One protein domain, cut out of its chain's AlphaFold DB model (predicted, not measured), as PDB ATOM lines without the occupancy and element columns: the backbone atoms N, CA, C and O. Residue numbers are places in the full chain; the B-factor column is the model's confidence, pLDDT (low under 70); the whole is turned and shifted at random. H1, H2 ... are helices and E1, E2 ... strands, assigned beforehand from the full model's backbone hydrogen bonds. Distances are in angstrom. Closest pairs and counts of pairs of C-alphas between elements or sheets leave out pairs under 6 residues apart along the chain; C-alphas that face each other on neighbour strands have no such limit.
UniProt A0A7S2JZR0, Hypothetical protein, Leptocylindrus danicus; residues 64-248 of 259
ATOM      1  N   TYR A  64     143.149 143.644 145.580       83.81
ATOM      2  CA  TYR A  64     143.428 142.579 146.537       83.81
ATOM      3  C   TYR A  64     142.115 141.979 147.022       83.81
ATOM      4  O   TYR A  64     141.171 142.715 147.307       83.81
ATOM      5  N   ASP A  65     142.052 140.652 147.110       83.44
ATOM      6  CA  ASP A  65     140.918 139.975 147.734       83.44
ATOM      7  C   ASP A  65     140.927 140.167 149.264       83.44
ATOM      8  O   ASP A  65     141.855 140.742 149.841       83.44
ATOM      9  N   SER A  66     139.906 139.649 149.951       85.25
ATOM     10  CA  SER A  66     139.812 139.714 151.419       85.25
ATOM     11  C   SER A  66     140.943 138.984 152.164       85.25
ATOM     12  O   SER A  66     141.039 139.104 153.381       85.25
ATOM     13  N   GLN A  67     141.794 138.238 151.451       86.06
ATOM     14  CA  GLN A  67     142.968 137.530 151.965       86.06
ATOM     15  C   GLN A  67     144.285 138.218 151.554       86.06
ATOM     16  O   GLN A  67     145.363 137.645 151.718       86.06
ATOM     17  N   GLY A  68     144.226 139.433 150.991       83.56
ATOM     18  CA  GLY A  68     145.401 140.191 150.562       83.56
ATOM     19  C   GLY A  68     146.100 139.628 149.320       83.56
ATOM     20  O   GLY A  68     147.248 139.986 149.050       83.56
ATOM     21  N   ARG A  69     145.452 138.744 148.549       84.06
ATOM     22  CA  ARG A  69     146.016 138.183 147.312       84.06
ATOM     23  C   ARG A  69     145.655 139.078 146.127       84.06
ATOM     24  O   ARG A  69     144.488 139.451 146.000       84.06
ATOM     25  N   PRO A  70     146.609 139.413 145.244       87.25
ATOM     26  CA  PRO A  70     146.322 140.263 144.101       87.25
ATOM     27  C   PRO A  70     145.408 139.544 143.100       87.25
ATOM     28  O   PRO A  70     145.608 138.358 142.829       87.25
ATOM     29  N   PHE A  71     144.464 140.261 142.496       88.75
ATOM     30  CA  PHE A  71     143.618 139.779 141.403       88.75
ATOM     31  C   PHE A  71     143.563 140.773 140.236       88.75
ATOM     32  O   PHE A  71     143.988 141.926 140.349       88.75
ATOM     33  N   VAL A  72     143.117 140.299 139.070       87.56
ATOM     34  CA  VAL A  72     142.986 141.123 137.865       87.56
ATOM     35  C   VAL A  72     141.777 142.036 138.028       87.56
ATOM     36  O   VAL A  72     140.641 141.575 138.032       87.56
ATOM     37  N   ASP A  73     142.024 143.337 138.133       89.44
ATOM     38  CA  ASP A  73     140.980 144.340 137.962       89.44
ATOM     39  C   ASP A  73     140.395 144.219 136.549       89.44
ATOM     40  O   ASP A  73     141.115 144.426 135.569       89.44
ATOM     41  N   HIS A  74     139.105 143.911 136.418       90.69
ATOM     42  CA  HIS A  74     138.420 143.850 135.125       90.69
ATOM     43  C   HIS A  74     137.643 145.129 134.780       90.69
ATOM     44  O   HIS A  74     137.113 145.201 133.667       90.69
ATOM     45  N   THR A  75     137.698 146.170 135.632       91.19
ATOM     46  CA  THR A  75     137.134 147.504 135.361       91.19
ATOM     47  C   THR A  75     137.475 147.947 133.941       91.19
ATOM     48  O   THR A  75     138.630 147.867 133.493       91.19
ATOM     49  N   TYR A  76     136.437 148.361 133.219       95.19
ATOM     50  CA  TYR A  76     136.499 148.720 131.813       95.19
ATOM     51  C   TYR A  76     135.858 150.088 131.605       95.19
ATOM     52  O   TYR A  76     134.703 150.317 131.972       95.19
ATOM     53  N   ILE A  77     136.628 150.977 130.985       96.62
ATOM     54  CA  ILE A  77     136.167 152.266 130.483       96.62
ATOM     55  C   ILE A  77     136.033 152.137 128.966       96.62
ATOM     56  O   ILE A  77     136.965 151.684 128.304       96.62
ATOM     57  N   ASP A  78     134.896 152.527 128.406       97.31
ATOM     58  CA  ASP A  78     134.700 152.556 126.963       97.31
ATOM     59  C   ASP A  78     135.048 153.934 126.384       97.31
ATOM     60  O   ASP A  78     134.604 154.966 126.889       97.31
ATOM     61  N   PHE A  79     135.812 153.930 125.291       96.25
ATOM     62  CA  PHE A  79     136.208 155.129 124.544       96.25
ATOM     63  C   PHE A  79     135.626 155.146 123.122       96.25
ATOM     64  O   PHE A  79     136.104 155.899 122.279       96.25
ATOM     65  N   SER A  80     134.608 154.328 122.824       95.12
ATOM     66  CA  SER A  80     134.062 154.216 121.459       95.12
ATOM     67  C   SER A  80     133.324 155.468 120.970       95.12
ATOM     68  O   SER A  80     133.131 155.629 119.769       95.12
ATOM     69  N   SER A  81     132.956 156.372 121.883       92.94
ATOM     70  CA  SER A  81     132.400 157.697 121.586       92.94
ATOM     71  C   SER A  81     133.458 158.740 121.190       92.94
ATOM     72  O   SER A  81     133.103 159.812 120.701       92.94
ATOM     73  N   VAL A  82     134.752 158.457 121.378       92.88
ATOM     74  CA  VAL A  82     135.838 159.397 121.069       92.88
ATOM     75  C   VAL A  82     136.099 159.426 119.564       92.88
ATOM     76  O   VAL A  82     136.247 158.390 118.918       92.88
ATOM     77  N   ASN A  83     136.229 160.623 118.990       92.19
ATOM     78  CA  ASN A  83     136.642 160.769 117.598       92.19
ATOM     79  C   ASN A  83     138.131 160.392 117.426       92.19
ATOM     80  O   ASN A  83     139.019 161.203 117.675       92.19
ATOM     81  N   ASP A  84     138.404 159.172 116.955       91.44
ATOM     82  CA  ASP A  84     139.766 158.643 116.780       91.44
ATOM     83  C   ASP A  84     140.647 159.487 115.833       91.44
ATOM     84  O   ASP A  84     141.861 159.562 116.019       91.44
ATOM     85  N   SER A  85     140.053 160.186 114.856       89.81
ATOM     86  CA  SER A  85     140.801 160.978 113.862       89.81
ATOM     87  C   SER A  85     141.566 162.175 114.443       89.81
ATOM     88  O   SER A  85     142.545 162.611 113.839       89.81
ATOM     89  N   ILE A  86     141.159 162.674 115.616       87.31
ATOM     90  CA  ILE A  86     141.787 163.818 116.302       87.31
ATOM     91  C   ILE A  86     142.691 163.394 117.473       87.31
ATOM     92  O   ILE A  86     143.121 164.240 118.257       87.31
ATOM     93  N   ILE A  87     142.973 162.093 117.631       89.69
ATOM     94  CA  ILE A  87     143.785 161.589 118.747       89.69
ATOM     95  C   ILE A  87     145.282 161.686 118.425       89.69
ATOM     96  O   ILE A  87     145.830 160.925 117.620       89.69
ATOM     97  N   ASP A  88     145.967 162.573 119.139       86.00
ATOM     98  CA  ASP A  88     147.416 162.738 119.189       86.00
ATOM     99  C   ASP A  88     147.954 162.595 120.632       86.00
ATOM    100  O   ASP A  88     147.234 162.223 121.562       86.00
ATOM    101  N   GLU A  89     149.252 162.833 120.835       78.00
ATOM    102  CA  GLU A  89     149.914 162.714 122.146       78.00
ATOM    103  C   GLU A  89     149.352 163.689 123.204       78.00
ATOM    104  O   GLU A  89     149.276 163.339 124.388       78.00
ATOM    105  N   ARG A  90     148.875 164.864 122.778       83.69
ATOM    106  CA  ARG A  90     148.369 165.966 123.612       83.69
ATOM    107  C   ARG A  90     146.855 165.948 123.822       83.69
ATOM    108  O   ARG A  90     146.411 166.547 124.795       83.69
ATOM    109  N   SER A  91     146.079 165.262 122.976       88.38
ATOM    110  CA  SER A  91     144.615 165.192 123.120       88.38
ATOM    111  C   SER A  91     144.199 164.746 124.524       88.38
ATOM    112  O   SER A  91     144.629 163.685 124.983       88.38
ATOM    113  N   VAL A  92     143.328 165.517 125.163       90.94
ATOM    114  CA  VAL A  92     142.576 165.096 126.349       90.94
ATOM    115  C   VAL A  92     141.205 164.641 125.873       90.94
ATOM    116  O   VAL A  92     140.576 165.318 125.061       90.94
ATOM    117  N   PHE A  93     140.751 163.486 126.344       93.00
ATOM    118  CA  PHE A  93     139.413 162.981 126.053       93.00
ATOM    119  C   PHE A  93     138.884 162.166 127.226       93.00
ATOM    120  O   PHE A  93     139.649 161.710 128.075       93.00
ATOM    121  N   VAL A  94     137.567 161.989 127.264       93.25
ATOM    122  CA  VAL A  94     136.887 161.205 128.295       93.25
ATOM    123  C   VAL A  94     136.416 159.864 127.742       93.25
ATOM    124  O   VAL A  94     136.161 159.725 126.546       93.25
ATOM    125  N   GLY A  95     136.301 158.883 128.627       94.88
ATOM    126  CA  GLY A  95     135.542 157.655 128.417       94.88
ATOM    127  C   GLY A  95     134.590 157.425 129.584       94.88
ATOM    128  O   GLY A  95     134.634 158.145 130.581       94.88
ATOM    129  N   GLU A  96     133.735 156.417 129.462       96.06
ATOM    130  CA  GLU A  96     132.664 156.147 130.428       96.06
ATOM    131  C   GLU A  96     132.734 154.704 130.940       96.06
ATOM    132  O   GLU A  96     133.136 153.792 130.211       96.06
ATOM    133  N   THR A  97     132.353 154.472 132.197       96.25
ATOM    134  CA  THR A  97     132.365 153.128 132.802       96.25
ATOM    135  C   THR A  97     131.418 152.166 132.074       96.25
ATOM    136  O   THR A  97     130.282 152.516 131.752       96.25
ATOM    137  N   LEU A  98     131.833 150.908 131.881       95.19
ATOM    138  CA  LEU A  98     130.974 149.848 131.327       95.19
ATOM    139  C   LEU A  98     129.607 149.781 132.033       95.19
ATOM    140  O   LEU A  98     128.561 149.700 131.386       95.19
ATOM    141  N   SER A  99     129.628 149.854 133.365       93.06
ATOM    142  CA  SER A  99     128.447 149.763 134.223       93.06
ATOM    143  C   SER A  99     127.459 150.911 134.009       93.06
ATOM    144  O   SER A  99     126.252 150.674 134.062       93.06
ATOM    145  N   SER A 100     127.923 152.135 133.743       95.25
ATOM    146  CA  SER A 100     127.027 153.257 133.440       95.25
ATOM    147  C   SER A 100     126.398 153.117 132.056       95.25
ATOM    148  O   SER A 100     125.191 153.297 131.902       95.25
ATOM    149  N   ILE A 101     127.170 152.671 131.065       96.19
ATOM    150  CA  ILE A 101     126.688 152.471 129.694       96.19
ATOM    151  C   ILE A 101     125.615 151.380 129.634       96.19
ATOM    152  O   ILE A 101     124.562 151.589 129.028       96.19
ATOM    153  N   ILE A 102     125.853 150.229 130.273       94.56
ATOM    154  CA  ILE A 102     124.902 149.108 130.266       94.56
ATOM    155  C   ILE A 102     123.625 149.466 131.040       94.56
ATOM    156  O   ILE A 102     122.529 149.288 130.504       94.56
ATOM    157  N   ASN A 103     123.754 149.994 132.263       93.81
ATOM    158  CA  ASN A 103     122.610 150.172 133.166       93.81
ATOM    159  C   ASN A 103     121.865 151.506 132.987       93.81
ATOM    160  O   ASN A 103     120.678 151.578 133.292       93.81
ATOM    161  N   LYS A 104     122.545 152.561 132.517       93.56
ATOM    162  CA  LYS A 104     122.015 153.937 132.441       93.56
ATOM    163  C   LYS A 104     122.071 154.548 131.030       93.56
ATOM    164  O   LYS A 104     121.518 155.621 130.817       93.56
ATOM    165  N   GLY A 105     122.733 153.895 130.069       92.44
ATOM    166  CA  GLY A 105     122.968 154.413 128.709       92.44
ATOM    167  C   GLY A 105     124.238 155.266 128.551       92.44
ATOM    168  O   GLY A 105     124.668 155.528 127.426       92.44
ATOM    169  N   GLY A 106     124.878 155.644 129.657       93.19
ATOM    170  CA  GLY A 106     126.097 156.449 129.705       93.19
ATOM    171  C   GLY A 106     126.353 156.968 131.120       93.19
ATOM    172  O   GLY A 106     125.591 156.665 132.045       93.19
ATOM    173  N   ALA A 107     127.409 157.756 131.289       92.56
ATOM    174  CA  ALA A 107     127.737 158.363 132.573       92.56
ATOM    175  C   ALA A 107     126.674 159.390 133.001       92.56
ATOM    176  O   ALA A 107     126.365 160.330 132.272       92.56
ATOM    177  N   THR A 108     126.135 159.224 134.213       93.12
ATOM    178  CA  THR A 108     125.154 160.156 134.808       93.12
ATOM    179  C   THR A 108     125.718 160.952 135.984       93.12
ATOM    180  O   THR A 108     125.050 161.848 136.489       93.12
ATOM    181  N   VAL A 109     126.905 160.580 136.465       92.62
ATOM    182  CA  VAL A 109     127.610 161.185 137.604       92.62
ATOM    183  C   VAL A 109     129.111 161.265 137.281       92.62
ATOM    184  O   VAL A 109     129.575 160.479 136.450       92.62
ATOM    185  N   PRO A 110     129.883 162.182 137.894       92.56
ATOM    186  CA  PRO A 110     131.308 162.349 137.594       92.56
ATOM    187  C   PRO A 110     132.150 161.080 137.783       92.56
ATOM    188  O   PRO A 110     133.102 160.869 137.040       92.56
ATOM    189  N   GLU A 111     131.783 160.211 138.726       91.69
ATOM    190  CA  GLU A 111     132.478 158.954 139.031       91.69
ATOM    191  C   GLU A 111     132.369 157.913 137.901       91.69
ATOM    192  O   GLU A 111     133.186 156.997 137.823       91.69
ATOM    193  N   ASP A 112     131.381 158.058 137.011       92.81
ATOM    194  CA  ASP A 112     131.234 157.225 135.815       92.81
ATOM    195  C   ASP A 112     132.085 157.726 134.628       92.81
ATOM    196  O   ASP A 112     132.133 157.059 133.590       92.81
ATOM    197  N   VAL A 113     132.755 158.879 134.763       93.62
ATOM    198  CA  VAL A 113     133.582 159.511 133.725       93.62
ATOM    199  C   VAL A 113     135.066 159.337 134.043       93.62
ATOM    200  O   VAL A 113     135.522 159.569 135.160       93.62
ATOM    201  N   TYR A 114     135.851 158.981 133.029       93.06
ATOM    202  CA  TYR A 114     137.296 158.828 133.138       93.06
ATOM    203  C   TYR A 114     138.026 159.732 132.141       93.06
ATOM    204  O   TYR A 114     137.887 159.557 130.930       93.06
ATOM    205  N   THR A 115     138.851 160.654 132.639       91.69
ATOM    206  CA  THR A 115     139.675 161.545 131.808       91.69
ATOM    207  C   THR A 115     141.015 160.901 131.450       91.69
ATOM    208  O   THR A 115     141.726 160.364 132.300       91.69
ATOM    209  N   VAL A 116     141.383 160.973 130.172       89.06
ATOM    210  CA  VAL A 116     142.682 160.536 129.653       89.06
ATOM    211  C   VAL A 116     143.603 161.740 129.542       89.06
ATOM    212  O   VAL A 116     143.451 162.574 128.650       89.06
ATOM    213  N   GLU A 117     144.580 161.792 130.439       83.38
ATOM    214  CA  GLU A 117     145.604 162.834 130.456       83.38
ATOM    215  C   GLU A 117     146.552 162.771 129.238       83.38
ATOM    216  O   GLU A 117     146.724 161.710 128.620       83.38
ATOM    217  N   PRO A 118     147.224 163.886 128.887       80.81
ATOM    218  CA  PRO A 118     148.265 163.900 127.865       80.81
ATOM    219  C   PRO A 118     149.419 162.955 128.229       80.81
ATOM    220  O   PRO A 118     149.966 163.009 129.331       80.81
ATOM    221  N   VAL A 119     149.847 162.123 127.278       75.25
ATOM    222  CA  VAL A 119     150.960 161.182 127.472       75.25
ATOM    223  C   VAL A 119     152.077 161.555 126.510       75.25
ATOM    224  O   VAL A 119     151.922 161.426 125.298       75.25
ATOM    225  N   ILE A 120     153.231 161.968 127.046       69.19
ATOM    226  CA  ILE A 120     154.439 162.260 126.256       69.19
ATOM    227  C   ILE A 120     155.109 160.934 125.852       69.19
ATOM    228  O   ILE A 120     156.146 160.533 126.388       69.19
ATOM    229  N   ASN A 121     154.480 160.214 124.923       63.09
ATOM    230  CA  ASN A 121     154.919 158.899 124.466       63.09
ATOM    231  C   ASN A 121     155.871 159.047 123.270       63.09
ATOM    232  O   ASN A 121     155.458 158.975 122.119       63.09
ATOM    233  N   ARG A 122     157.158 159.296 123.552       55.53
ATOM    234  CA  ARG A 122     158.178 159.702 122.563       55.53
ATOM    235  C   ARG A 122     158.357 158.715 121.392       55.53
ATOM    236  O   ARG A 122     159.241 157.864 121.444       55.53
ATOM    237  N   GLY A 123     157.591 158.876 120.311       53.56
ATOM    238  CA  GLY A 123     157.929 158.489 118.928       53.56
ATOM    239  C   GLY A 123     158.203 157.010 118.594       53.56
ATOM    240  O   GLY A 123     158.464 156.690 117.433       53.56
ATOM    241  N   ILE A 124     158.161 156.085 119.553       54.75
ATOM    242  CA  ILE A 124     158.410 154.659 119.303       54.75
ATOM    243  C   ILE A 124     157.194 154.050 118.591       54.75
ATOM    244  O   ILE A 124     156.079 154.115 119.100       54.75
ATOM    245  N   ARG A 125     157.398 153.369 117.452       61.34
ATOM    246  CA  ARG A 125     156.368 152.481 116.872       61.34
ATOM    247  C   ARG A 125     156.135 151.306 117.827       61.34
ATOM    248  O   ARG A 125     156.899 150.340 117.830       61.34
ATOM    249  N   THR A 126     155.114 151.427 118.669       83.50
ATOM    250  CA  THR A 126     154.851 150.513 119.784       83.50
ATOM    251  C   THR A 126     154.309 149.155 119.321       83.50
ATOM    252  O   THR A 126     153.770 149.008 118.220       83.50
ATOM    253  N   PHE A 127     154.435 148.137 120.182       92.62
ATOM    254  CA  PHE A 127     153.848 146.811 119.951       92.62
ATOM    255  C   PHE A 127     152.328 146.865 119.688       92.62
ATOM    256  O   PHE A 127     151.909 146.245 118.710       92.62
ATOM    257  N   PRO A 128     151.510 147.640 120.439       94.75
ATOM    258  CA  PRO A 128     150.085 147.774 120.150       94.75
ATOM    259  C   PRO A 128     149.790 148.294 118.743       94.75
ATOM    260  O   PRO A 128     148.920 147.740 118.085       94.75
ATOM    261  N   LYS A 129     150.535 149.279 118.214       93.19
ATOM    262  CA  LYS A 129     150.280 149.754 116.842       93.19
ATOM    263  C   LYS A 129     150.502 148.649 115.806       93.19
ATOM    264  O   LYS A 129     149.664 148.463 114.934       93.19
ATOM    265  N   LYS A 130     151.576 147.864 115.950       94.56
ATOM    266  CA  LYS A 130     151.831 146.700 115.085       94.56
ATOM    267  C   LYS A 130     150.767 145.610 115.214       94.56
ATOM    268  O   LYS A 130     150.424 144.992 114.215       94.56
ATOM    269  N   LEU A 131     150.263 145.368 116.425       96.75
ATOM    270  CA  LEU A 131     149.202 144.391 116.668       96.75
ATOM    271  C   LEU A 131     147.861 144.847 116.071       96.75
ATOM    272  O   LEU A 131     147.154 144.032 115.493       96.75
ATOM    273  N   MET A 132     147.545 146.144 116.160       95.81
ATOM    274  CA  MET A 132     146.382 146.759 115.509       95.81
ATOM    275  C   MET A 132     146.458 146.599 113.985       95.81
ATOM    276  O   MET A 132     145.477 146.207 113.366       95.81
ATOM    277  N   ASP A 133     147.631 146.845 113.395       94.25
ATOM    278  CA  ASP A 133     147.845 146.709 111.947       94.25
ATOM    279  C   ASP A 133     147.738 145.244 111.486       94.25
ATOM    280  O   ASP A 133     147.077 144.959 110.493       94.25
ATOM    281  N   LEU A 134     148.305 144.302 112.249       95.44
ATOM    282  CA  LEU A 134     148.174 142.859 112.008       95.44
ATOM    283  C   LEU A 134     146.703 142.410 112.051       95.44
ATOM    284  O   LEU A 134     146.234 141.732 111.140       95.44
ATOM    285  N   LEU A 135     145.957 142.814 113.083       95.81
ATOM    286  CA  LEU A 135     144.538 142.480 113.235       95.81
ATOM    287  C   LEU A 135     143.624 143.216 112.240       95.81
ATOM    288  O   LEU A 135     142.500 142.784 112.012       95.81
ATOM    289  N   ALA A 136     144.061 144.331 111.649       93.94
ATOM    290  CA  ALA A 136     143.336 144.954 110.543       93.94
ATOM    291  C   ALA A 136     143.439 144.098 109.270       93.94
ATOM    292  O   ALA A 136     142.432 143.884 108.596       93.94
ATOM    293  N   LEU A 137     144.625 143.543 108.988       93.88
ATOM    294  CA  LEU A 137     144.843 142.638 107.852       93.88
ATOM    295  C   LEU A 137     144.081 141.311 107.996       93.88
ATOM    296  O   LEU A 137     143.689 140.737 106.987       93.88
ATOM    297  N   SER A 138     143.765 140.857 109.217       93.81
ATOM    298  CA  SER A 138     142.953 139.643 109.429       93.81
ATOM    299  C   SER A 138     141.525 139.728 108.858       93.81
ATOM    300  O   SER A 138     140.830 138.716 108.818       93.81
ATOM    301  N   ALA A 139     141.063 140.906 108.421       89.25
ATOM    302  CA  ALA A 139     139.798 141.067 107.700       89.25
ATOM    303  C   ALA A 139     139.887 140.714 106.203       89.25
ATOM    304  O   ALA A 139     138.862 140.447 105.581       89.25
ATOM    305  N   THR A 140     141.091 140.747 105.625       91.19
ATOM    306  CA  THR A 140     141.348 140.570 104.184       91.19
ATOM    307  C   THR A 140     142.307 139.420 103.877       91.19
ATOM    308  O   THR A 140     142.322 138.934 102.751       91.19
ATOM    309  N   GLU A 141     143.095 138.971 104.857       93.81
ATOM    310  CA  GLU A 141     144.093 137.902 104.745       93.81
ATOM    311  C   GLU A 141     143.638 136.650 105.531       93.81
ATOM    312  O   GLU A 141     143.733 136.627 106.766       93.81
ATOM    313  N   PRO A 142     143.125 135.596 104.855       93.44
ATOM    314  CA  PRO A 142     142.624 134.389 105.519       93.44
ATOM    315  C   PRO A 142     143.681 133.609 106.314       93.44
ATOM    316  O   PRO A 142     143.353 132.959 107.303       93.44
ATOM    317  N   ASP A 143     144.951 133.684 105.908       94.06
ATOM    318  CA  ASP A 143     146.090 133.081 106.610       94.06
ATOM    319  C   ASP A 143     146.394 133.777 107.946       94.06
ATOM    320  O   ASP A 143     146.866 133.136 108.886       94.06
ATOM    321  N   ILE A 144     146.085 135.072 108.065       95.75
ATOM    322  CA  ILE A 144     146.107 135.770 109.353       95.75
ATOM    323  C   ILE A 144     144.856 135.403 110.156       95.75
ATOM    324  O   ILE A 144     144.978 135.056 111.331       95.75
ATOM    325  N   SER A 145     143.670 135.446 109.538       95.44
ATOM    326  CA  SER A 145     142.387 135.285 110.240       95.44
ATOM    327  C   SER A 145     142.207 133.917 110.906       95.44
ATOM    328  O   SER A 145     141.618 133.844 111.985       95.44
ATOM    329  N   CYS A 146     142.770 132.849 110.326       95.94
ATOM    330  CA  CYS A 146     142.770 131.511 110.925       95.94
ATOM    331  C   CYS A 146     143.730 131.367 112.120       95.94
ATOM    332  O   CYS A 146     143.568 130.454 112.923       95.94
ATOM    333  N   CYS A 147     144.702 132.274 112.264       96.56
ATOM    334  CA  CYS A 147     145.655 132.298 113.372       96.56
ATOM    335  C   CYS A 147     145.180 133.206 114.513       96.56
ATOM    336  O   CYS A 147     145.271 132.853 115.690       96.56
ATOM    337  N   ILE A 148     144.731 134.413 114.165       97.62
ATOM    338  CA  ILE A 148     144.416 135.494 115.097       97.62
ATOM    339  C   ILE A 148     143.395 136.447 114.462       97.62
ATOM    340  O   ILE A 148     143.551 136.877 113.319       97.62
ATOM    341  N   THR A 149     142.345 136.798 115.202       97.19
ATOM    342  CA  THR A 149     141.258 137.627 114.665       97.19
ATOM    343  C   THR A 149     140.557 138.452 115.744       97.19
ATOM    344  O   THR A 149     140.576 138.107 116.928       97.19
ATOM    345  N   TRP A 150     139.921 139.550 115.333       97.69
ATOM    346  CA  TRP A 150     138.960 140.278 116.162       97.69
ATOM    347  C   TRP A 150     137.719 139.422 116.425       97.69
ATOM    348  O   TRP A 150     137.199 138.784 115.509       97.69
ATOM    349  N   LEU A 151     137.167 139.498 117.636       96.94
ATOM    350  CA  LEU A 151     135.812 139.005 117.880       96.94
ATOM    351  C   LEU A 151     134.756 139.981 117.306       96.94
ATOM    352  O   LEU A 151     135.061 141.163 117.083       96.94
ATOM    353  N   PRO A 152     133.512 139.532 117.028       95.50
ATOM    354  CA  PRO A 152     132.542 140.290 116.222       95.50
ATOM    355  C   PRO A 152     132.193 141.691 116.750       95.50
ATOM    356  O   PRO A 152     131.916 142.601 115.967       95.50
ATOM    357  N   HIS A 153     132.271 141.901 118.063       96.50
ATOM    358  CA  HIS A 153     132.043 143.191 118.726       96.50
ATOM    359  C   HIS A 153     133.246 144.159 118.659       96.50
ATOM    360  O   HIS A 153     133.090 145.342 118.964       96.50
ATOM    361  N   GLY A 154     134.443 143.689 118.284       97.12
ATOM    362  CA  GLY A 154     135.630 144.518 118.030       97.12
ATOM    363  C   GLY A 154     136.348 145.105 119.252       97.12
ATOM    364  O   GLY A 154     137.155 146.017 119.089       97.12
ATOM    365  N   ARG A 155     136.063 144.614 120.466       97.75
ATOM    366  CA  ARG A 155     136.701 145.074 121.726       97.75
ATOM    367  C   ARG A 155     137.738 144.096 122.291       97.75
ATOM    368  O   ARG A 155     138.525 144.464 123.158       97.75
ATOM    369  N   SER A 156     137.750 142.869 121.782       98.12
ATOM    370  CA  SER A 156     138.700 141.815 122.124       98.12
ATOM    371  C   SER A 156     139.133 141.083 120.848       98.12
ATOM    372  O   SER A 156     138.446 141.124 119.818       98.12
ATOM    373  N   PHE A 157     140.293 140.440 120.899       98.38
ATOM    374  CA  PHE A 157     140.799 139.578 119.832       98.38
ATOM    375  C   PHE A 157     141.225 138.230 120.417       98.38
ATOM    376  O   PHE A 157     141.633 138.144 121.579       98.38
ATOM    377  N   ILE A 158     141.159 137.177 119.612       98.12
ATOM    378  CA  ILE A 158     141.504 135.813 120.016       98.12
ATOM    379  C   ILE A 158     142.596 135.241 119.114       98.12
ATOM    380  O   ILE A 158     142.738 135.637 117.957       98.12
ATOM    381  N   ILE A 159     143.379 134.317 119.665       97.94
ATOM    382  CA  ILE A 159     144.392 133.536 118.952       97.94
ATOM    383  C   ILE A 159     143.828 132.126 118.859       97.94
ATOM    384  O   ILE A 159     143.585 131.498 119.889       97.94
ATOM    385  N   LEU A 160     143.565 131.681 117.635       97.25
ATOM    386  CA  LEU A 160     142.910 130.411 117.333       97.25
ATOM    387  C   LEU A 160     143.937 129.277 117.227       97.25
ATOM    388  O   LEU A 160     143.727 128.203 117.780       97.25
ATOM    389  N   ASP A 161     145.078 129.555 116.590       96.94
ATOM    390  CA  ASP A 161     146.215 128.642 116.473       96.94
ATOM    391  C   ASP A 161     147.506 129.393 116.831       96.94
ATOM    392  O   ASP A 161     147.967 130.271 116.097       96.94
ATOM    393  N   SER A 162     148.093 129.069 117.989       95.88
ATOM    394  CA  SER A 162     149.331 129.704 118.456       95.88
ATOM    395  C   SER A 162     150.568 129.278 117.669       95.88
ATOM    396  O   SER A 162     151.519 130.058 117.575       95.88
ATOM    397  N   ASP A 163     150.579 128.072 117.111       95.62
ATOM    398  CA  ASP A 163     151.762 127.484 116.487       95.62
ATOM    399  C   ASP A 163     151.865 127.939 115.027       95.62
ATOM    400  O   ASP A 163     152.940 128.354 114.571       95.62
ATOM    401  N   LEU A 164     150.732 128.001 114.321       95.75
ATOM    402  CA  LEU A 164     150.627 128.643 113.012       95.75
ATOM    403  C   LEU A 164     150.860 130.159 113.121       95.75
ATOM    404  O   LEU A 164     151.664 130.708 112.356       95.75
ATOM    405  N   PHE A 165     150.280 130.825 114.134       96.56
ATOM    406  CA  PHE A 165     150.554 132.238 114.416       96.56
ATOM    407  C   PHE A 165     152.054 132.497 114.585       96.56
ATOM    408  O   PHE A 165     152.601 133.382 113.928       96.56
ATOM    409  N   MET A 166     152.743 131.719 115.425       96.00
ATOM    410  CA  MET A 166     154.162 131.935 115.716       96.00
ATOM    411  C   MET A 166     155.104 131.556 114.571       96.00
ATOM    412  O   MET A 166     156.158 132.179 114.438       96.00
ATOM    413  N   SER A 167     154.753 130.559 113.756       94.62
ATOM    414  CA  SER A 167     155.609 130.071 112.666       94.62
ATOM    415  C   SER A 167     155.430 130.828 111.346       94.62
ATOM    416  O   SER A 167     156.402 130.966 110.601       94.62
ATOM    417  N   LYS A 168     154.223 131.329 111.045       93.38
ATOM    418  CA  LYS A 168     153.906 131.993 109.766       93.38
ATOM    419  C   LYS A 168     153.666 133.492 109.897       93.38
ATOM    420  O   LYS A 168     154.189 134.263 109.093       93.38
ATOM    421  N   ILE A 169     152.885 133.914 110.890       95.50
ATOM    422  CA  ILE A 169     152.360 135.285 110.942       95.50
ATOM    423  C   ILE A 169     153.269 136.195 111.765       95.50
ATOM    424  O   ILE A 169     153.751 137.211 111.270       95.50
ATOM    425  N   TYR A 170     153.572 135.819 113.004       94.19
ATOM    426  CA  TYR A 170     154.331 136.633 113.951       94.19
ATOM    427  C   TYR A 170     155.696 137.132 113.420       94.19
ATOM    428  O   TYR A 170     155.977 138.324 113.605       94.19
ATOM    429  N   PRO A 171     156.509 136.331 112.690       93.69
ATOM    430  CA  PRO A 171     157.789 136.787 112.141       93.69
ATOM    431  C   PRO A 171     157.666 137.890 111.074       93.69
ATOM    432  O   PRO A 171     158.608 138.662 110.895       93.69
ATOM    433  N   ARG A 172     156.509 138.016 110.399       92.94
ATOM    434  CA  ARG A 172     156.238 139.091 109.419       92.94
ATOM    435  C   ARG A 172     156.174 140.471 110.090       92.94
ATOM    436  O   ARG A 172     156.515 141.476 109.471       92.94
ATOM    437  N   PHE A 173     155.773 140.531 111.364       92.12
ATOM    438  CA  PHE A 173     155.508 141.784 112.086       92.12
ATOM    439  C   PHE A 173     156.487 142.048 113.247       92.12
ATOM    440  O   PHE A 173     156.786 143.212 113.561       92.12
ATOM    441  N   PHE A 174     157.017 141.001 113.888       92.06
ATOM    442  CA  PHE A 174     157.795 141.079 115.128       92.06
ATOM    443  C   PHE A 174     159.107 140.280 115.047       92.06
ATOM    444  O   PHE A 174     159.187 139.237 114.416       92.06
ATOM    445  N   LYS A 175     160.154 140.757 115.740       87.44
ATOM    446  CA  LYS A 175     161.506 140.155 115.714       87.44
ATOM    447  C   LYS A 175     161.719 138.994 116.702       87.44
ATOM    448  O   LYS A 175     162.842 138.523 116.847       87.44
ATOM    449  N   ALA A 176     160.696 138.587 117.451       82.31
ATOM    450  CA  ALA A 176     160.823 137.554 118.479       82.31
ATOM    451  C   ALA A 176     160.331 136.198 117.956       82.31
ATOM    452  O   ALA A 176     159.368 136.135 117.208       82.31
ATOM    453  N   THR A 177     160.963 135.110 118.396       83.00
ATOM    454  CA  THR A 177     160.700 133.744 117.902       83.00
ATOM    455  C   THR A 177     159.867 132.882 118.855       83.00
ATOM    456  O   THR A 177     159.628 131.715 118.577       83.00
ATOM    457  N   GLN A 178     159.440 133.426 119.999       90.62
ATOM    458  CA  GLN A 178     158.842 132.656 121.096       90.62
ATOM    459  C   GLN A 178     157.487 133.225 121.524       90.62
ATOM    460  O   GLN A 178     157.386 134.418 121.819       90.62
ATOM    461  N   TYR A 179     156.471 132.366 121.662       94.31
ATOM    462  CA  TYR A 179     155.114 132.766 122.071       94.31
ATOM    463  C   TYR A 179     155.088 133.476 123.433       94.31
ATOM    464  O   TYR A 179     154.387 134.468 123.633       94.31
ATOM    465  N   LYS A 180     155.952 133.047 124.363       93.31
ATOM    466  CA  LYS A 180     156.136 133.702 125.671       93.31
ATOM    467  C   LYS A 180     156.534 135.179 125.541       93.31
ATOM    468  O   LYS A 180     156.147 135.975 126.393       93.31
ATOM    469  N   SER A 181     157.251 135.564 124.483       92.62
ATOM    470  CA  SER A 181     157.619 136.960 124.209       92.62
ATOM    471  C   SER A 181     156.422 137.791 123.746       92.62
ATOM    472  O   SER A 181     156.301 138.946 124.147       92.62
ATOM    473  N   PHE A 182     155.513 137.203 122.963       95.38
ATOM    474  CA  PHE A 182     154.248 137.835 122.589       95.38
ATOM    475  C   PHE A 182     153.343 138.036 123.819       95.38
ATOM    476  O   PHE A 182     152.950 139.164 124.113       95.38
ATOM    477  N   LEU A 183     153.128 136.990 124.628       94.88
ATOM    478  CA  LEU A 183     152.381 137.098 125.892       94.88
ATOM    479  C   LEU A 183     153.011 138.120 126.856       94.88
ATOM    480  O   LEU A 183     152.313 138.849 127.560       94.88
ATOM    481  N   ARG A 184     154.347 138.213 126.880       91.62
ATOM    482  CA  ARG A 184     155.071 139.214 127.670       91.62
ATOM    483  C   ARG A 184     154.782 140.639 127.199       91.62
ATOM    484  O   ARG A 184     154.681 141.512 128.058       91.62
ATOM    485  N   GLN A 185     154.654 140.867 125.889       93.44
ATOM    486  CA  GLN A 185     154.244 142.160 125.338       93.44
ATOM    487  C   GLN A 185     152.788 142.481 125.692       93.44
ATOM    488  O   GLN A 185     152.540 143.573 126.190       93.44
ATOM    489  N   LEU A 186     151.851 141.536 125.556       95.19
ATOM    490  CA  LEU A 186     150.464 141.736 126.004       95.19
ATOM    491  C   LEU A 186     150.404 142.202 127.470       95.19
ATOM    492  O   LEU A 186     149.844 143.255 127.768       95.19
ATOM    493  N   ASN A 187     151.100 141.495 128.364       91.75
ATOM    494  CA  ASN A 187     151.168 141.854 129.783       91.75
ATOM    495  C   ASN A 187     151.889 143.196 130.040       91.75
ATOM    496  O   ASN A 187     151.549 143.898 130.987       91.75
ATOM    497  N   LEU A 188     152.899 143.559 129.234       90.75
ATOM    498  CA  LEU A 188     153.570 144.867 129.326       90.75
ATOM    499  C   LEU A 188     152.628 146.021 128.986       90.75
ATOM    500  O   LEU A 188     152.728 147.073 129.606       90.75
ATOM    501  N   TRP A 189     151.745 145.826 128.010       92.38
ATOM    502  CA  TRP A 189     150.823 146.842 127.503       92.38
ATOM    503  C   TRP A 189     149.424 146.761 128.137       92.38
ATOM    504  O   TRP A 189     148.479 147.335 127.608       92.38
ATOM    505  N   GLY A 190     149.294 146.058 129.268       92.44
ATOM    506  CA  GLY A 190     148.078 146.044 130.086       92.44
ATOM    507  C   GLY A 190     146.908 145.241 129.519       92.44
ATOM    508  O   GLY A 190     145.795 145.380 130.022       92.44
ATOM    509  N   PHE A 191     147.126 144.404 128.499       96.00
ATOM    510  CA  PHE A 191     146.070 143.537 127.978       96.00
ATOM    511  C   PHE A 191     145.609 142.543 129.048       96.00
ATOM    512  O   PHE A 191     146.420 141.833 129.649       96.00
ATOM    513  N   LYS A 192     144.293 142.472 129.247       95.56
ATOM    514  CA  LYS A 192     143.624 141.527 130.145       95.56
ATOM    515  C   LYS A 192     143.163 140.326 129.312       95.56
ATOM    516  O   LYS A 192     142.772 140.499 128.157       95.56
ATOM    517  N   ARG A 193     143.237 139.111 129.865       96.00
ATOM    518  CA  ARG A 193     142.743 137.881 129.218       96.00
ATOM    519  C   ARG A 193     141.401 137.496 129.831       96.00
ATOM    520  O   ARG A 193     141.296 137.492 131.053       96.00
ATOM    521  N   ILE A 194     140.432 137.154 128.992       96.62
ATOM    522  CA  ILE A 194     139.121 136.631 129.391       96.62
ATOM    523  C   ILE A 194     139.252 135.121 129.629       96.62
ATOM    524  O   ILE A 194     139.969 134.424 128.901       96.62
ATOM    525  N   THR A 195     138.604 134.609 130.670       95.88
ATOM    526  CA  THR A 195     138.752 133.228 131.148       95.88
ATOM    527  C   THR A 195     137.434 132.457 131.228       95.88
ATOM    528  O   THR A 195     137.469 131.240 131.429       95.88
ATOM    529  N   LYS A 196     136.287 133.117 131.017       93.31
ATOM    530  CA  LYS A 196     134.960 132.492 130.895       93.31
ATOM    531  C   LYS A 196     134.130 133.107 129.755       93.31
ATOM    532  O   LYS A 196     134.543 134.049 129.092       93.31
ATOM    533  N   GLY A 197     132.939 132.548 129.533       93.62
ATOM    534  CA  GLY A 197     131.954 133.077 128.584       93.62
ATOM    535  C   GLY A 197     132.314 132.856 127.111       93.62
ATOM    536  O   GLY A 197     133.195 132.064 126.782       93.62
ATOM    537  N   ALA A 198     131.601 133.555 126.225       94.25
ATOM    538  CA  ALA A 198     131.772 133.452 124.770       94.25
ATOM    539  C   ALA A 198     133.152 133.939 124.281       94.25
ATOM    540  O   ALA A 198     133.669 133.429 123.294       94.25
ATOM    541  N   ASP A 199     133.766 134.869 125.015       96.88
ATOM    542  CA  ASP A 199     135.085 135.446 124.726       96.88
ATOM    543  C   ASP A 199     136.243 134.673 125.399       96.88
ATOM    544  O   ASP A 199     137.376 135.158 125.459       96.88
ATOM    545  N   CYS A 200     135.993 133.474 125.942       96.69
ATOM    546  CA  CYS A 200     136.993 132.714 126.695       96.69
ATOM    547  C   CYS A 200     138.306 132.530 125.910       96.69
ATOM    548  O   CYS A 200     138.340 131.998 124.803       96.69
ATOM    549  N   GLY A 201     139.415 132.958 126.515       96.50
ATOM    550  CA  GLY A 201     140.750 132.907 125.929       96.50
ATOM    551  C   GLY A 201     141.166 134.165 125.160       96.50
ATOM    552  O   GLY A 201     142.372 134.320 124.943       96.50
ATOM    553  N   ALA A 202     140.231 135.056 124.812       98.19
ATOM    554  CA  ALA A 202     140.498 136.320 124.131       98.19
ATOM    555  C   ALA A 202     141.234 137.337 125.025       98.19
ATOM    556  O   ALA A 202     141.282 137.222 126.253       98.19
ATOM    557  N   TYR A 203     141.804 138.359 124.389       98.50
ATOM    558  CA  TYR A 203     142.522 139.458 125.025       98.50
ATOM    559  C   TYR A 203     141.877 140.799 124.679       98.50
ATOM    560  O   TYR A 203     141.481 141.027 123.536       98.50
ATOM    561  N   TYR A 204     141.820 141.708 125.651       98.31
ATOM    562  CA  TYR A 204     141.238 143.039 125.481       98.31
ATOM    563  C   TYR A 204     142.038 144.126 126.201       98.31
ATOM    564  O   TYR A 204     142.796 143.862 127.139       98.31
ATOM    565  N   HIS A 205     141.845 145.369 125.763       97.62
ATOM    566  CA  HIS A 205     142.334 146.567 126.437       97.62
ATOM    567  C   HIS A 205     141.460 147.767 126.037       97.62
ATOM    568  O   HIS A 205     141.111 147.908 124.869       97.62
ATOM    569  N   GLN A 206     141.143 148.660 126.978       96.56
ATOM    570  CA  GLN A 206     140.201 149.775 126.770       96.56
ATOM    571  C   GLN A 206     140.571 150.742 125.625       96.56
ATOM    572  O   GLN A 206     139.695 151.270 124.952       96.56
ATOM    573  N   MET A 207     141.870 150.931 125.365       95.31
ATOM    574  CA  MET A 207     142.393 151.745 124.246       95.31
ATOM    575  C   MET A 207     142.706 150.933 122.976       95.31
ATOM    576  O   MET A 207     143.404 151.421 122.090       95.31
ATOM    577  N   PHE A 208     142.294 149.667 122.908       97.00
ATOM    578  CA  PHE A 208     142.617 148.765 121.803       97.00
ATOM    579  C   PHE A 208     141.332 148.308 121.108       97.00
ATOM    580  O   PHE A 208     140.902 147.164 121.234       97.00
ATOM    581  N   LEU A 209     140.695 149.251 120.411       97.19
ATOM    582  CA  LEU A 209     139.372 149.079 119.819       97.19
ATOM    583  C   LEU A 209     139.466 149.005 118.291       97.19
ATOM    584  O   LEU A 209     140.156 149.800 117.646       97.19
ATOM    585  N   ARG A 210     138.752 148.047 117.703       96.19
ATOM    586  CA  ARG A 210     138.681 147.843 116.254       96.19
ATOM    587  C   ARG A 210     138.165 149.098 115.548       96.19
ATOM    588  O   ARG A 210     137.139 149.656 115.926       96.19
ATOM    589  N   GLY A 211     138.869 149.521 114.500       93.62
ATOM    590  CA  GLY A 211     138.540 150.741 113.757       93.62
ATOM    591  C   GLY A 211     138.974 152.046 114.440       93.62
ATOM    592  O   GLY A 211     138.752 153.104 113.861       93.62
ATOM    593  N   MET A 212     139.629 151.981 115.607       94.50
ATOM    594  CA  MET A 212     140.148 153.140 116.347       94.50
ATOM    595  C   MET A 212     141.675 153.028 116.545       94.50
ATOM    596  O   MET A 212     142.169 152.793 117.655       94.50
ATOM    597  N   PRO A 213     142.465 153.105 115.454       92.75
ATOM    598  CA  PRO A 213     143.904 152.861 115.488       92.75
ATOM    599  C   PRO A 213     144.726 153.962 116.172       92.75
ATOM    600  O   PRO A 213     145.920 153.740 116.393       92.75
ATOM    601  N   ASN A 214     144.163 155.134 116.488       92.00
ATOM    602  CA  ASN A 214     144.888 156.210 117.162       92.00
ATOM    603  C   ASN A 214     144.765 156.151 118.696       92.00
ATOM    604  O   ASN A 214     145.708 156.577 119.366       92.00
ATOM    605  N   LEU A 215     143.714 155.535 119.262       92.56
ATOM    606  CA  LEU A 215     143.621 155.249 120.708       92.56
ATOM    607  C   LEU A 215     144.875 154.542 121.255       92.56
ATOM    608  O   LEU A 215     145.336 154.854 122.357       92.56
ATOM    609  N   VAL A 216     145.508 153.663 120.465       92.44
ATOM    610  CA  VAL A 216     146.708 152.915 120.888       92.44
ATOM    611  C   VAL A 216     147.907 153.816 121.232       92.44
ATOM    612  O   VAL A 216     148.818 153.369 121.927       92.44
ATOM    613  N   LYS A 217     147.916 155.088 120.796       89.75
ATOM    614  CA  LYS A 217     148.940 156.088 121.166       89.75
ATOM    615  C   LYS A 217     148.924 156.408 122.668       89.75
ATOM    616  O   LYS A 217     149.976 156.698 123.239       89.75
ATOM    617  N   LYS A 218     147.748 156.319 123.306       89.19
ATOM    618  CA  LYS A 218     147.534 156.554 124.747       89.19
ATOM    619  C   LYS A 218     147.772 155.311 125.607       89.19
ATOM    620  O   LYS A 218     147.703 155.396 126.829       89.19
ATOM    621  N   MET A 219     148.066 154.156 125.003       90.75
ATOM    622  CA  MET A 219     148.488 152.982 125.766       90.75
ATOM    623  C   MET A 219     149.845 153.242 126.421       90.75
ATOM    624  O   MET A 219     150.753 153.799 125.804       90.75
ATOM    625  N   MET A 220     149.986 152.804 127.669       87.12
ATOM    626  CA  MET A 220     151.203 152.948 128.464       87.12
ATOM    627  C   MET A 220     151.709 151.583 128.928       87.12
ATOM    628  O   MET A 220     150.946 150.625 129.043       87.12
ATOM    629  N   LEU A 221     153.009 151.498 129.207       87.62
ATOM    630  CA  LEU A 221     153.603 150.301 129.795       87.62
ATOM    631  C   LEU A 221     153.210 150.178 131.272       87.62
ATOM    632  O   LEU A 221     153.400 151.110 132.056       87.62
ATOM    633  N   VAL A 222     152.738 149.000 131.671       85.69
ATOM    634  CA  VAL A 222     152.452 148.675 133.071       85.69
ATOM    635  C   VAL A 222     153.762 148.638 133.856       85.69
ATOM    636  O   VAL A 222     154.642 147.805 133.609       85.69
ATOM    637  N   LYS A 223     153.894 149.542 134.832       77.31
ATOM    638  CA  LYS A 223     155.053 149.601 135.726       77.31
ATOM    639  C   LYS A 223     155.052 148.388 136.656       77.31
ATOM    640  O   LYS A 223     154.301 148.337 137.624       77.31
ATOM    641  N   ILE A 224     155.935 147.430 136.390       70.19
ATOM    642  CA  ILE A 224     156.130 146.275 137.271       70.19
ATOM    643  C   ILE A 224     156.802 146.753 138.558       70.19
ATOM    644  O   ILE A 224     157.986 147.091 138.565       70.19
ATOM    645  N   LYS A 225     156.044 146.764 139.655       64.69
ATOM    646  CA  LYS A 225     156.599 146.909 141.000       64.69
ATOM    647  C   LYS A 225     157.206 145.556 141.387       64.69
ATOM    648  O   LYS A 225     156.510 144.545 141.382       64.69
ATOM    649  N   GLY A 226     158.515 145.518 141.636       54.38
ATOM    650  CA  GLY A 226     159.219 144.271 141.948       54.38
ATOM    651  C   GLY A 226     158.602 143.550 143.151       54.38
ATOM    652  O   GLY A 226     158.196 144.195 144.112       54.38
ATOM    653  N   GLY A 227     158.528 142.218 143.086       61.47
ATOM    654  CA  GLY A 227     158.025 141.376 144.178       61.47
ATOM    655  C   GLY A 227     156.516 141.093 144.186       61.47
ATOM    656  O   GLY A 227     156.085 140.262 144.978       61.47
ATOM    657  N   SER A 228     155.704 141.696 143.307       62.81
ATOM    658  CA  SER A 228     154.287 141.319 143.197       62.81
ATOM    659  C   SER A 228     154.126 139.922 142.583       62.81
ATOM    660  O   SER A 228     154.615 139.666 141.477       62.81
ATOM    661  N   SER A 229     153.391 139.036 143.262       69.62
ATOM    662  CA  SER A 229     152.876 137.801 142.666       69.62
ATOM    663  C   SER A 229     151.965 138.121 141.474       69.62
ATOM    664  O   SER A 229     151.419 139.220 141.362       69.62
ATOM    665  N   ARG A 230     151.823 137.176 140.533       78.50
ATOM    666  CA  ARG A 230     150.899 137.375 139.407       78.50
ATOM    667  C   ARG A 230     149.471 137.479 139.956       78.50
ATOM    668  O   ARG A 230     149.110 136.611 140.751       78.50
ATOM    669  N   PRO A 231     148.676 138.478 139.536       84.38
ATOM    670  CA  PRO A 231     147.293 138.576 139.964       84.38
ATOM    671  C   PRO A 231     146.508 137.331 139.541       84.38
ATOM    672  O   PRO A 231     146.678 136.821 138.430       84.38
ATOM    673  N   LEU A 232     145.655 136.848 140.441       86.94
ATOM    674  CA  LEU A 232     144.681 135.798 140.172       86.94
ATOM    675  C   LEU A 232     143.665 136.284 139.120       86.94
ATOM    676  O   LEU A 232     143.279 137.455 139.157       86.94
ATOM    677  N   PRO A 233     143.195 135.423 138.199       87.31
ATOM    678  CA  PRO A 233     142.038 135.747 137.368       87.31
ATOM    679  C   PRO A 233     140.824 136.064 138.246       87.31
ATOM    680  O   PRO A 233     140.643 135.417 139.281       87.31
ATOM    681  N   ASN A 234     139.974 136.995 137.818       89.88
ATOM    682  CA  ASN A 234     138.697 137.266 138.472       89.88
ATOM    683  C   ASN A 234     137.548 137.134 137.454       89.88
ATOM    684  O   ASN A 234     137.065 138.130 136.920       89.88
ATOM    685  N   PRO A 235     137.101 135.895 137.167       90.06
ATOM    686  CA  PRO A 235     136.236 135.625 136.020       90.06
ATOM    687  C   PRO A 235     134.786 136.090 136.178       90.06
ATOM    688  O   PRO A 235     133.988 135.891 135.267       90.06
ATOM    689  N   ASN A 236     134.408 136.588 137.356       91.06
ATOM    690  CA  ASN A 236     133.039 137.014 137.642       91.06
ATOM    691  C   ASN A 236     132.817 138.492 137.279       91.06
ATOM    692  O   ASN A 236     131.685 138.870 137.003       91.06
ATOM    693  N   ASP A 237     133.897 139.280 137.222       90.62
ATOM    694  CA  ASP A 237     133.878 140.701 136.855       90.62
ATOM    695  C   ASP A 237     134.352 140.928 135.400       90.62
ATOM    696  O   ASP A 237     134.568 142.063 134.976       90.62
ATOM    697  N   GLU A 238     134.540 139.852 134.620       94.00
ATOM    698  CA  GLU A 238     134.915 139.925 133.201       94.00
ATOM    699  C   GLU A 238     133.821 140.640 132.371       94.00
ATOM    700  O   GLU A 238     132.633 140.361 132.539       94.00
ATOM    701  N   PRO A 239     134.189 141.570 131.468       95.06
ATOM    702  CA  PRO A 239     133.227 142.444 130.799       95.06
ATOM    703  C   PRO A 239     132.430 141.735 129.694       95.06
ATOM    704  O   PRO A 239     133.007 141.122 128.797       95.06
ATOM    705  N   ASP A 240     131.105 141.918 129.681       94.69
ATOM    706  CA  ASP A 240     130.259 141.516 128.549       94.69
ATOM    707  C   ASP A 240     130.344 142.549 127.412       94.69
ATOM    708  O   ASP A 240     129.692 143.602 127.410       94.69
ATOM    709  N   PHE A 241     131.159 142.232 126.406       97.19
ATOM    710  CA  PHE A 241     131.314 143.082 125.234       97.19
ATOM    711  C   PHE A 241     130.204 142.954 124.185       97.19
ATOM    712  O   PHE A 241     130.101 143.855 123.347       97.19
ATOM    713  N   TYR A 242     129.354 141.923 124.225       96.50
ATOM    714  CA  TYR A 242     128.185 141.832 123.340       96.50
ATOM    715  C   TYR A 242     127.069 142.747 123.848       96.50
ATOM    716  O   TYR A 242     126.512 143.522 123.068       96.50
ATOM    717  N   ALA A 243     126.816 142.757 125.163       95.81
ATOM    718  CA  ALA A 243     125.917 143.721 125.795       95.81
ATOM    719  C   ALA A 243     126.351 145.169 125.510       95.81
ATOM    720  O   ALA A 243     125.522 146.001 125.128       95.81
ATOM    721  N   LEU A 244     127.654 145.464 125.607       96.12
ATOM    722  CA  LEU A 244     128.183 146.781 125.250       96.12
ATOM    723  C   LEU A 244     128.069 147.079 123.745       96.12
ATOM    724  O   LEU A 244     127.703 148.195 123.383       96.12
ATOM    725  N   ALA A 245     128.332 146.118 122.854       95.62
ATOM    726  CA  ALA A 245     128.205 146.321 121.407       95.62
ATOM    727  C   ALA A 245     126.776 146.674 120.969       95.62
ATOM    728  O   ALA A 245     126.609 147.522 120.096       95.62
ATOM    729  N   ASN A 246     125.760 146.104 121.626       94.94
ATOM    730  CA  ASN A 246     124.351 146.434 121.389       94.94
ATOM    731  C   ASN A 246     123.993 147.886 121.771       94.94
ATOM    732  O   ASN A 246     123.006 148.423 121.272       94.94
ATOM    733  N   LYS A 247     124.770 148.527 122.658       94.12
ATOM    734  CA  LYS A 247     124.597 149.936 123.064       94.12
ATOM    735  C   LYS A 247     125.521 150.890 122.305       94.12
ATOM    736  O   LYS A 247     125.130 152.015 122.011       94.12
ATOM    737  N   ARG A 248     126.754 150.458 122.028       94.25
ATOM    738  CA  ARG A 248     127.832 151.243 121.408       94.25
ATOM    739  C   ARG A 248     128.584 150.388 120.380       94.25
ATOM    740  O   ARG A 248     129.660 149.855 120.693       94.25
TER     741      ARG A 248
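This is residues 64 to 248 of the 259 residues of the protein "Hypothetical protein" of Leptocylindrus danicus (UniProt A0A7S2JZR0). With little regular structure, long loops join two small lobes: antiparallel E1 E2 with H1 and H7, and antiparallel hairpin E3 E4 among H2 to H5. The printed part has 185 residues, 71 in named elements, class mixed: E1 H1 E2 H2 H3 E3 E4 H4 H5 H6 H7. It is compact, radius of gyration of the C-alphas 16.7 A, spanning 48 by 44 by 35 A.

Neighbours E1, residues 93 to 97, and E2, 113 to 116, have N 95 and O 114 within hydrogen-bond range, 2.9 A. H1, 98 to 104, touches H7, 241 to 247; closest C-alphas Ile 102 and Leu 244, 6.4 A. H2, 127 to 137, has every O i to N i+4 pair within range. Hairpin E3, 148 to 150, and E4, 156 to 159, has N 149 and O 158 at 3.0 A.

E1 begins at C-alpha (139.413, 162.981, 126.053); H7 ends at (124.597, 149.936, 123.064).

The printed part has no cut; pLDDT is under 70 at 120 to 125 and 225 to 229.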